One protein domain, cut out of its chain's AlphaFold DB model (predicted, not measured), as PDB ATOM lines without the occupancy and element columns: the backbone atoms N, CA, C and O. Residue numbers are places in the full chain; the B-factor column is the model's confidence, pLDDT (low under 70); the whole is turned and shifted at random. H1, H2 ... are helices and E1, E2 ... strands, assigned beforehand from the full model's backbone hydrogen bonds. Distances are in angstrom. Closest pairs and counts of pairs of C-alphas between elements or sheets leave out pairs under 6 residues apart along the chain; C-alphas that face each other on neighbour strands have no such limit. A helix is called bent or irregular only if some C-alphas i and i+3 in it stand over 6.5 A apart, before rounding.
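AT A GLANCE: This is residues 77 to 134 of the 143 residues of the protein "Zot domain-containing protein" of Pseudomonas frederiksbergensis (UniProt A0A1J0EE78). A small, twisted sheet of three strands, E1, E2 and E3, makes one side of this domain, and a single helix, H1, swings away from the end of E3 and sticks out with residues 118 to 123 and 125 to 134, leaving an open gap between helix and sheet. Both faces of the sheet are bare of helices. The printed part has 58 residues, with three named strands and then one named helix along it; the sheet's order is E1, E2, E3, all antiparallel, and the class is mixed, helices and strands. The whole is loose, with a radius of gyration of the C-alphas of 13.4 A, and flat, spanning 36 by 33 by 16 A.

IN THESE COORDINATES: Find C-alpha 77 at (-34.608, -31.855, -30.689); from there E1 runs through residues 77 to 83, 20.1 A from first to last C-alpha. Go on to Ile 92, where E2 begins; it holds residues 92 to 99 and is 23.4 A long. E3 follows at residues 108 to 115, 20.7 A long, starting from C-alpha 108 at (-41.460, -35.398, -23.384). H1 takes residues 118 to 133, 24.2 A long, and ends at C-alpha 133 at (-12.321, -19.253, -29.497).

HOW THE PARTS SIT: Begin with the sheet: E1, E2 and E3 form a meander, each strand the antiparallel neighbour of the one before. E1 and E2 are a hairpin at 160 degrees between their directions; look for N 82 and O 94, within hydrogen-bond range at 2.8 A, and for the C-alphas of Thr 81 and Val 95, which face each other at 4.5 A. E2 and E3 are a hairpin at 159 degrees, with N 95 and O 112 within range at 2.8 A. E1 and E3 are the edge strands, and the sheet is twisted, its C-alphas lying up to 4.2 A off its best plane. H1 is not on the sheet, with 2 pairs of C-alphas within 10 A, and it is apart from E1 and from E2. In H1, 9 of 12 O i to N i+4 pairs are within hydrogen-bond range. It has a kink of 27 degrees near residue 127 and is only just irregular: C-alphas 130 and 133 are 6.8 A apart.

THE WHOLE: The two C-alphas farthest apart, those of Lys 106 and Lys 133, are 38.4 A apart. The printed part has no cut. The link from E3 to H1 is tight, and the other two links are short. The mean pLDDT of the printed part is 72.8; look for values under 70 at residues 87, 89 and 116 to 134, and note that H1 has a mean of 44.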
ATOM      1  N   LEU A  77     -34.859 -31.058 -31.880       92.38
ATOM      2  CA  LEU A  77     -34.608 -31.855 -30.689       92.38
ATOM      3  C   LEU A  77     -34.052 -30.960 -29.588       92.38
ATOM      4  O   LEU A  77     -33.139 -30.168 -29.826       92.38
ATOM      5  N   SER A  78     -34.587 -31.084 -28.376       94.12
ATOM      6  CA  SER A  78     -34.079 -30.348 -27.220       94.12
ATOM      7  C   SER A  78     -33.822 -31.256 -26.026       94.12
ATOM      8  O   SER A  78     -34.562 -32.199 -25.741       94.12
ATOM      9  N   PHE A  79     -32.751 -30.935 -25.304       93.44
ATOM     10  CA  PHE A  79     -32.340 -31.637 -24.097       93.44
ATOM     11  C   PHE A  79     -32.283 -30.659 -22.932       93.44
ATOM     12  O   PHE A  79     -31.665 -29.599 -23.032       93.44
ATOM     13  N   ARG A  80     -32.861 -31.039 -21.793       91.25
ATOM     14  CA  ARG A  80     -32.715 -30.300 -20.536       91.25
ATOM     15  C   ARG A  80     -32.015 -31.173 -19.521       91.25
ATOM     16  O   ARG A  80     -32.492 -32.247 -19.164       91.25
ATOM     17  N   THR A  81     -30.888 -30.684 -19.026       90.38
ATOM     18  CA  THR A  81     -30.118 -31.380 -17.998       90.38
ATOM     19  C   THR A  81     -30.318 -30.692 -16.655       90.38
ATOM     20  O   THR A  81     -29.907 -29.553 -16.465       90.38
ATOM     21  N   THR A  82     -30.919 -31.398 -15.698       88.44
ATOM     22  CA  THR A  82     -31.174 -30.899 -14.341       88.44
ATOM     23  C   THR A  82     -30.341 -31.674 -13.329       88.44
ATOM     24  O   THR A  82     -30.400 -32.901 -13.261       88.44
ATOM     25  N   LYS A  83     -29.568 -30.969 -12.497       86.69
ATOM     26  CA  LYS A  83     -28.833 -31.594 -11.388       86.69
ATOM     27  C   LYS A  83     -29.790 -31.918 -10.237       86.69
ATOM     28  O   LYS A  83     -30.454 -31.018  -9.727       86.69
ATOM     29  N   ILE A  84     -29.831 -33.173  -9.788       82.00
ATOM     30  CA  ILE A  84     -30.737 -33.612  -8.716       82.00
ATOM     31  C   ILE A  84     -30.129 -33.256  -7.353       82.00
ATOM     32  O   ILE A  84     -29.472 -34.070  -6.710       82.00
ATOM     33  N   LYS A  85     -30.325 -32.009  -6.916       78.62
ATOM     34  CA  LYS A  85     -29.843 -31.538  -5.606       78.62
ATOM     35  C   LYS A  85     -30.751 -31.970  -4.448       78.62
ATOM     36  O   LYS A  85     -30.258 -32.230  -3.358       78.62
ATOM     37  N   SER A  86     -32.056 -32.085  -4.694       71.38
ATOM     38  CA  SER A  86     -33.086 -32.301  -3.663       71.38
ATOM     39  C   SER A  86     -32.985 -33.631  -2.912       71.38
ATOM     40  O   SER A  86     -33.480 -33.729  -1.800       71.38
ATOM     41  N   LEU A  87     -32.333 -34.643  -3.490       69.06
ATOM     42  CA  LEU A  87     -32.145 -35.964  -2.874       69.06
ATOM     43  C   LEU A  87     -30.735 -36.158  -2.284       69.06
ATOM     44  O   LEU A  87     -30.324 -37.286  -2.044       69.06
ATOM     45  N   GLY A  88     -29.935 -35.091  -2.148       70.50
ATOM     46  CA  GLY A  88     -28.531 -35.183  -1.706       70.50
ATOM     47  C   GLY A  88     -27.578 -35.823  -2.732       70.50
ATOM     48  O   GLY A  88     -26.371 -35.924  -2.505       70.50
ATOM     49  N   LEU A  89     -28.087 -36.218  -3.905       67.06
ATOM     50  CA  LEU A  89     -27.345 -36.900  -4.965       67.06
ATOM     51  C   LEU A  89     -26.610 -35.896  -5.866       67.06
ATOM     52  O   LEU A  89     -26.879 -35.755  -7.058       67.06
ATOM     53  N   ASN A  90     -25.591 -35.244  -5.303       71.00
ATOM     54  CA  ASN A  90     -24.784 -34.191  -5.939       71.00
ATOM     55  C   ASN A  90     -24.007 -34.612  -7.202       71.00
ATOM     56  O   ASN A  90     -23.347 -33.778  -7.829       71.00
ATOM     57  N   LYS A  91     -24.065 -35.892  -7.568       79.12
ATOM     58  CA  LYS A  91     -23.419 -36.468  -8.748       79.12
ATOM     59  C   LYS A  91     -24.424 -36.968  -9.785       79.12
ATOM     60  O   LYS A  91     -23.986 -37.476 -10.803       79.12
ATOM     61  N   ILE A  92     -25.733 -36.851  -9.568       81.56
ATOM     62  CA  ILE A  92     -26.726 -37.374 -10.514       81.56
ATOM     63  C   ILE A  92     -27.403 -36.227 -11.256       81.56
ATOM     64  O   ILE A  92     -27.865 -35.248 -10.667       81.56
ATOM     65  N   TYR A  93     -27.466 -36.383 -12.572       86.12
ATOM     66  CA  TYR A  93     -28.157 -35.488 -13.482       86.12
ATOM     67  C   TYR A  93     -29.339 -36.224 -14.105       86.12
ATOM     68  O   TYR A  93     -29.222 -37.382 -14.504       86.12
ATOM     69  N   ARG A  94     -30.482 -35.550 -14.182       88.50
ATOM     70  CA  ARG A  94     -31.627 -35.973 -14.982       88.50
ATOM     71  C   ARG A  94     -31.527 -35.281 -16.332       88.50
ATOM     72  O   ARG A  94     -31.497 -34.055 -16.374       88.50
ATOM     73  N   VAL A  95     -31.440 -36.059 -17.397       90.69
ATOM     74  CA  VAL A  95     -31.498 -35.573 -18.772       90.69
ATOM     75  C   VAL A  95     -32.887 -35.891 -19.289       90.69
ATOM     76  O   VAL A  95     -33.309 -37.041 -19.264       90.69
ATOM     77  N   GLU A  96     -33.606 -34.865 -19.701       92.88
ATOM     78  CA  GLU A  96     -34.931 -34.979 -20.295       92.88
ATOM     79  C   GLU A  96     -34.836 -34.564 -21.763       92.88
ATOM     80  O   GLU A  96     -34.089 -33.636 -22.087       92.88
ATOM     81  N   MET A  97     -35.563 -35.265 -22.631       93.25
ATOM     82  CA  MET A  97     -35.554 -35.060 -24.078       93.25
ATOM     83  C   MET A  97     -36.958 -34.734 -24.584       93.25
ATOM     84  O   MET A  97     -37.936 -35.363 -24.170       93.25
ATOM     85  N   TRP A  98     -37.044 -33.778 -25.504       94.69
ATOM     86  CA  TRP A  98     -38.271 -33.396 -26.195       94.69
ATOM     87  C   TRP A  98     -38.023 -33.276 -27.689       94.69
ATOM     88  O   TRP A  98     -36.984 -32.763 -28.107       94.69
ATOM     89  N   GLU A  99     -39.021 -33.667 -28.471       91.81
ATOM     90  CA  GLU A  99     -39.130 -33.252 -29.864       91.81
ATOM     91  C   GLU A  99     -39.547 -31.780 -29.926       91.81
ATOM     92  O   GLU A  99     -40.497 -31.324 -29.277       91.81
ATOM     93  N   GLY A 100     -38.793 -31.010 -30.697       92.25
ATOM     94  CA  GLY A 100     -38.933 -29.571 -30.796       92.25
ATOM     95  C   GLY A 100     -38.540 -28.808 -29.530       92.25
ATOM     96  O   GLY A 100     -37.826 -29.290 -28.648       92.25
ATOM     97  N   TRP A 101     -39.008 -27.561 -29.441       92.06
ATOM     98  CA  TRP A 101     -38.657 -26.637 -28.355       92.06
ATOM     99  C   TRP A 101     -39.622 -26.658 -27.158       92.06
ATOM    100  O   TRP A 101     -39.327 -26.079 -26.110       92.06
ATOM    101  N   LYS A 102     -40.807 -27.266 -27.289       92.62
ATOM    102  CA  LYS A 102     -41.847 -27.214 -26.249       92.62
ATOM    103  C   LYS A 102     -41.581 -28.244 -25.152       92.62
ATOM    104  O   LYS A 102     -41.975 -29.400 -25.261       92.62
ATOM    105  N   GLN A 103     -41.024 -27.787 -24.034       91.25
ATOM    106  CA  GLN A 103     -40.693 -28.623 -22.874       91.25
ATOM    107  C   GLN A 103     -41.908 -28.937 -21.976       91.25
ATOM    108  O   GLN A 103     -41.911 -28.657 -20.778       91.25
ATOM    109  N   THR A 104     -42.979 -29.495 -22.546       90.94
ATOM    110  CA  THR A 104     -44.167 -29.908 -21.773       90.94
ATOM    111  C   THR A 104     -44.060 -31.367 -21.337       90.94
ATOM    112  O   THR A 104     -43.374 -32.160 -21.976       90.94
ATOM    113  N   ALA A 105     -44.768 -31.761 -20.273       86.38
ATOM    114  CA  ALA A 105     -44.764 -33.153 -19.815       86.38
ATOM    115  C   ALA A 105     -45.301 -34.133 -20.877       86.38
ATOM    116  O   ALA A 105     -44.801 -35.248 -20.974       86.38
ATOM    117  N   LYS A 106     -46.284 -33.705 -21.684       85.00
ATOM    118  CA  LYS A 106     -46.900 -34.520 -22.745       85.00
ATOM    119  C   LYS A 106     -46.001 -34.705 -23.967       85.00
ATOM    120  O   LYS A 106     -46.069 -35.743 -24.601       85.00
ATOM    121  N   ALA A 107     -45.183 -33.705 -24.293       84.56
ATOM    122  CA  ALA A 107     -44.268 -33.749 -25.437       84.56
ATOM    123  C   ALA A 107     -42.898 -34.358 -25.087       84.56
ATOM    124  O   ALA A 107     -41.970 -34.310 -25.893       84.56
ATOM    125  N   ARG A 108     -42.728 -34.848 -23.853       92.06
ATOM    126  CA  ARG A 108     -41.460 -35.398 -23.384       92.06
ATOM    127  C   ARG A 108     -41.294 -36.806 -23.931       92.06
ATOM    128  O   ARG A 108     -42.109 -37.673 -23.635       92.06
ATOM    129  N   VAL A 109     -40.222 -37.004 -24.683       91.94
ATOM    130  CA  VAL A 109     -39.940 -38.261 -25.379       91.94
ATOM    131  C   VAL A 109     -39.212 -39.232 -24.462       91.94
ATOM    132  O   VAL A 109     -39.553 -40.407 -24.422       91.94
ATOM    133  N   ASP A 110     -38.242 -38.743 -23.688       89.88
ATOM    134  CA  ASP A 110     -37.454 -39.611 -22.814       89.88
ATOM    135  C   ASP A 110     -36.938 -38.891 -21.561       89.88
ATOM    136  O   ASP A 110     -36.798 -37.661 -21.515       89.88
ATOM    137  N   VAL A 111     -36.659 -39.678 -20.520       90.00
ATOM    138  CA  VAL A 111     -36.057 -39.246 -19.260       90.00
ATOM    139  C   VAL A 111     -35.002 -40.246 -18.819       90.00
ATOM    140  O   VAL A 111     -35.294 -41.348 -18.364       90.00
ATOM    141  N   MET A 112     -33.757 -39.788 -18.806       88.25
ATOM    142  CA  MET A 112     -32.611 -40.582 -18.392       88.25
ATOM    143  C   MET A 112     -31.982 -40.014 -17.120       88.25
ATOM    144  O   MET A 112     -31.816 -38.804 -16.955       88.25
ATOM    145  N   LYS A 113     -31.566 -40.894 -16.203       83.81
ATOM    146  CA  LYS A 113     -30.707 -40.525 -15.067       83.81
ATOM    147  C   LYS A 113     -29.270 -40.888 -15.405       83.81
ATOM    148  O   LYS A 113     -28.967 -42.042 -15.689       83.81
ATOM    149  N   LYS A 114     -28.369 -39.912 -15.337       81.00
ATOM    150  CA  LYS A 114     -26.951 -40.097 -15.632       81.00
ATOM    151  C   LYS A 114     -26.106 -39.707 -14.431       81.00
ATOM    152  O   LYS A 114     -26.190 -38.586 -13.926       81.00
ATOM    153  N   SER A 115     -25.293 -40.650 -13.965       77.50
ATOM    154  CA  SER A 115     -24.287 -40.372 -12.943       77.50
ATOM    155  C   SER A 115     -23.110 -39.618 -13.565       77.50
ATOM    156  O   SER A 115     -22.670 -39.901 -14.682       77.50
ATOM    157  N   MET A 116     -22.606 -38.633 -12.835       62.88
ATOM    158  CA  MET A 116     -21.472 -37.796 -13.191       62.88
ATOM    159  C   MET A 116     -20.183 -38.603 -13.080       62.88
ATOM    160  O   MET A 116     -19.464 -38.553 -12.084       62.88
ATOM    161  N   THR A 117     -19.884 -39.354 -14.131       59.06
ATOM    162  CA  THR A 117     -18.608 -40.056 -14.292       59.06
ATOM    163  C   THR A 117     -17.549 -39.094 -14.843       59.06
ATOM    164  O   THR A 117     -17.881 -38.169 -15.584       59.06
ATOM    165  N   ARG A 118     -16.251 -39.329 -14.578       52.41
ATOM    166  CA  ARG A 118     -15.130 -38.525 -15.135       52.41
ATOM    167  C   ARG A 118     -15.206 -38.331 -16.662       52.41
ATOM    168  O   ARG A 118     -14.767 -37.301 -17.164       52.41
ATOM    169  N   ARG A 119     -15.776 -39.286 -17.410       53.56
ATOM    170  CA  ARG A 119     -16.039 -39.153 -18.860       53.56
ATOM    171  C   ARG A 119     -17.172 -38.177 -19.180       53.56
ATOM    172  O   ARG A 119     -17.045 -37.405 -20.118       53.56
ATOM    173  N   PHE A 120     -18.243 -38.174 -18.392       52.34
ATOM    174  CA  PHE A 120     -19.371 -37.259 -18.570       52.34
ATOM    175  C   PHE A 120     -18.991 -35.826 -18.178       52.34
ATOM    176  O   PHE A 120     -19.275 -34.895 -18.923       52.34
ATOM    177  N   SER A 121     -18.232 -35.655 -17.086       52.22
ATOM    178  CA  SER A 121     -17.685 -34.347 -16.707       52.22
ATOM    179  C   SER A 121     -16.701 -33.808 -17.744       52.22
ATOM    180  O   SER A 121     -16.667 -32.606 -17.975       52.22
ATOM    181  N   ARG A 122     -15.897 -34.684 -18.367       49.53
ATOM    182  CA  ARG A 122     -15.034 -34.309 -19.493       49.53
ATOM    183  C   ARG A 122     -15.858 -33.949 -20.722       49.53
ATOM    184  O   ARG A 122     -15.537 -32.945 -21.325       49.53
ATOM    185  N   SER A 123     -16.912 -34.697 -21.052       51.50
ATOM    186  CA  SER A 123     -17.781 -34.398 -22.199       51.50
ATOM    187  C   SER A 123     -18.457 -33.029 -22.059       51.50
ATOM    188  O   SER A 123     -18.239 -32.170 -22.902       51.50
ATOM    189  N   ILE A 124     -19.127 -32.760 -20.930       53.97
ATOM    190  CA  ILE A 124     -19.762 -31.455 -20.658       53.97
ATOM    191  C   ILE A 124     -18.737 -30.310 -20.704       53.97
ATOM    192  O   ILE A 124     -18.974 -29.289 -21.340       53.97
ATOM    193  N   ARG A 125     -17.570 -30.481 -20.061       45.62
ATOM    194  CA  ARG A 125     -16.515 -29.452 -20.059       45.62
ATOM    195  C   ARG A 125     -15.862 -29.269 -21.429       45.62
ATOM    196  O   ARG A 125     -15.408 -28.173 -21.720       45.62
ATOM    197  N   ARG A 126     -15.793 -30.310 -22.262       38.75
ATOM    198  CA  ARG A 126     -15.220 -30.234 -23.614       38.75
ATOM    199  C   ARG A 126     -16.173 -29.512 -24.560       38.75
ATOM    200  O   ARG A 126     -15.699 -28.693 -25.332       38.75
ATOM    201  N   THR A 127     -17.485 -29.719 -24.427       45.19
ATOM    202  CA  THR A 127     -18.499 -28.957 -25.171       45.19
ATOM    203  C   THR A 127     -18.463 -27.464 -24.817       45.19
ATOM    204  O   THR A 127     -18.507 -26.639 -25.720       45.19
ATOM    205  N   GLN A 128     -18.265 -27.111 -23.540       37.34
ATOM    206  CA  GLN A 128     -18.072 -25.712 -23.117       37.34
ATOM    207  C   GLN A 128     -16.675 -25.139 -23.433       37.34
ATOM    208  O   GLN A 128     -16.496 -23.928 -23.452       37.34
ATOM    209  N   ALA A 129     -15.654 -25.967 -23.678       30.41
ATOM    210  CA  ALA A 129     -14.300 -25.489 -23.988       30.41
ATOM    211  C   ALA A 129     -14.097 -25.149 -25.476       30.41
ATOM    212  O   ALA A 129     -13.213 -24.357 -25.799       30.41
ATOM    213  N   VAL A 130     -14.927 -25.684 -26.382       36.88
ATOM    214  CA  VAL A 130     -14.960 -25.231 -27.791       36.88
ATOM    215  C   VAL A 130     -15.457 -23.775 -27.886       36.88
ATOM    216  O   VAL A 130     -15.115 -23.054 -28.821       36.88
ATOM    217  N   THR A 131     -16.154 -23.290 -26.856       42.03
ATOM    218  CA  THR A 131     -16.650 -21.914 -26.708       42.03
ATOM    219  C   THR A 131     -15.549 -20.849 -26.583       42.03
ATOM    220  O   THR A 131     -15.790 -19.683 -26.888       42.03
ATOM    221  N   ALA A 132     -14.320 -21.191 -26.185       29.50
ATOM    222  CA  ALA A 132     -13.305 -20.185 -25.840       29.50
ATOM    223  C   ALA A 132     -12.566 -19.541 -27.038       29.50
ATOM    224  O   ALA A 132     -11.742 -18.653 -26.834       29.50
ATOM    225  N   LYS A 133     -12.859 -19.925 -28.290       33.91
ATOM    226  CA  LYS A 133     -12.321 -19.253 -29.497       33.91
ATOM    227  C   LYS A 133     -13.288 -18.230 -30.115       33.91
ATOM    228  O   LYS A 133     -13.161 -17.887 -31.290       33.91
ATOM    229  N   LYS A 134     -14.268 -17.735 -29.350       40.47
ATOM    230  CA  LYS A 134     -15.395 -16.954 -29.879       40.47
ATOM    231  C   LYS A 134     -15.464 -15.530 -29.313       40.47
ATOM    232  O   LYS A 134     -16.172 -15.268 -28.349       40.47
TER     233      LYS A 134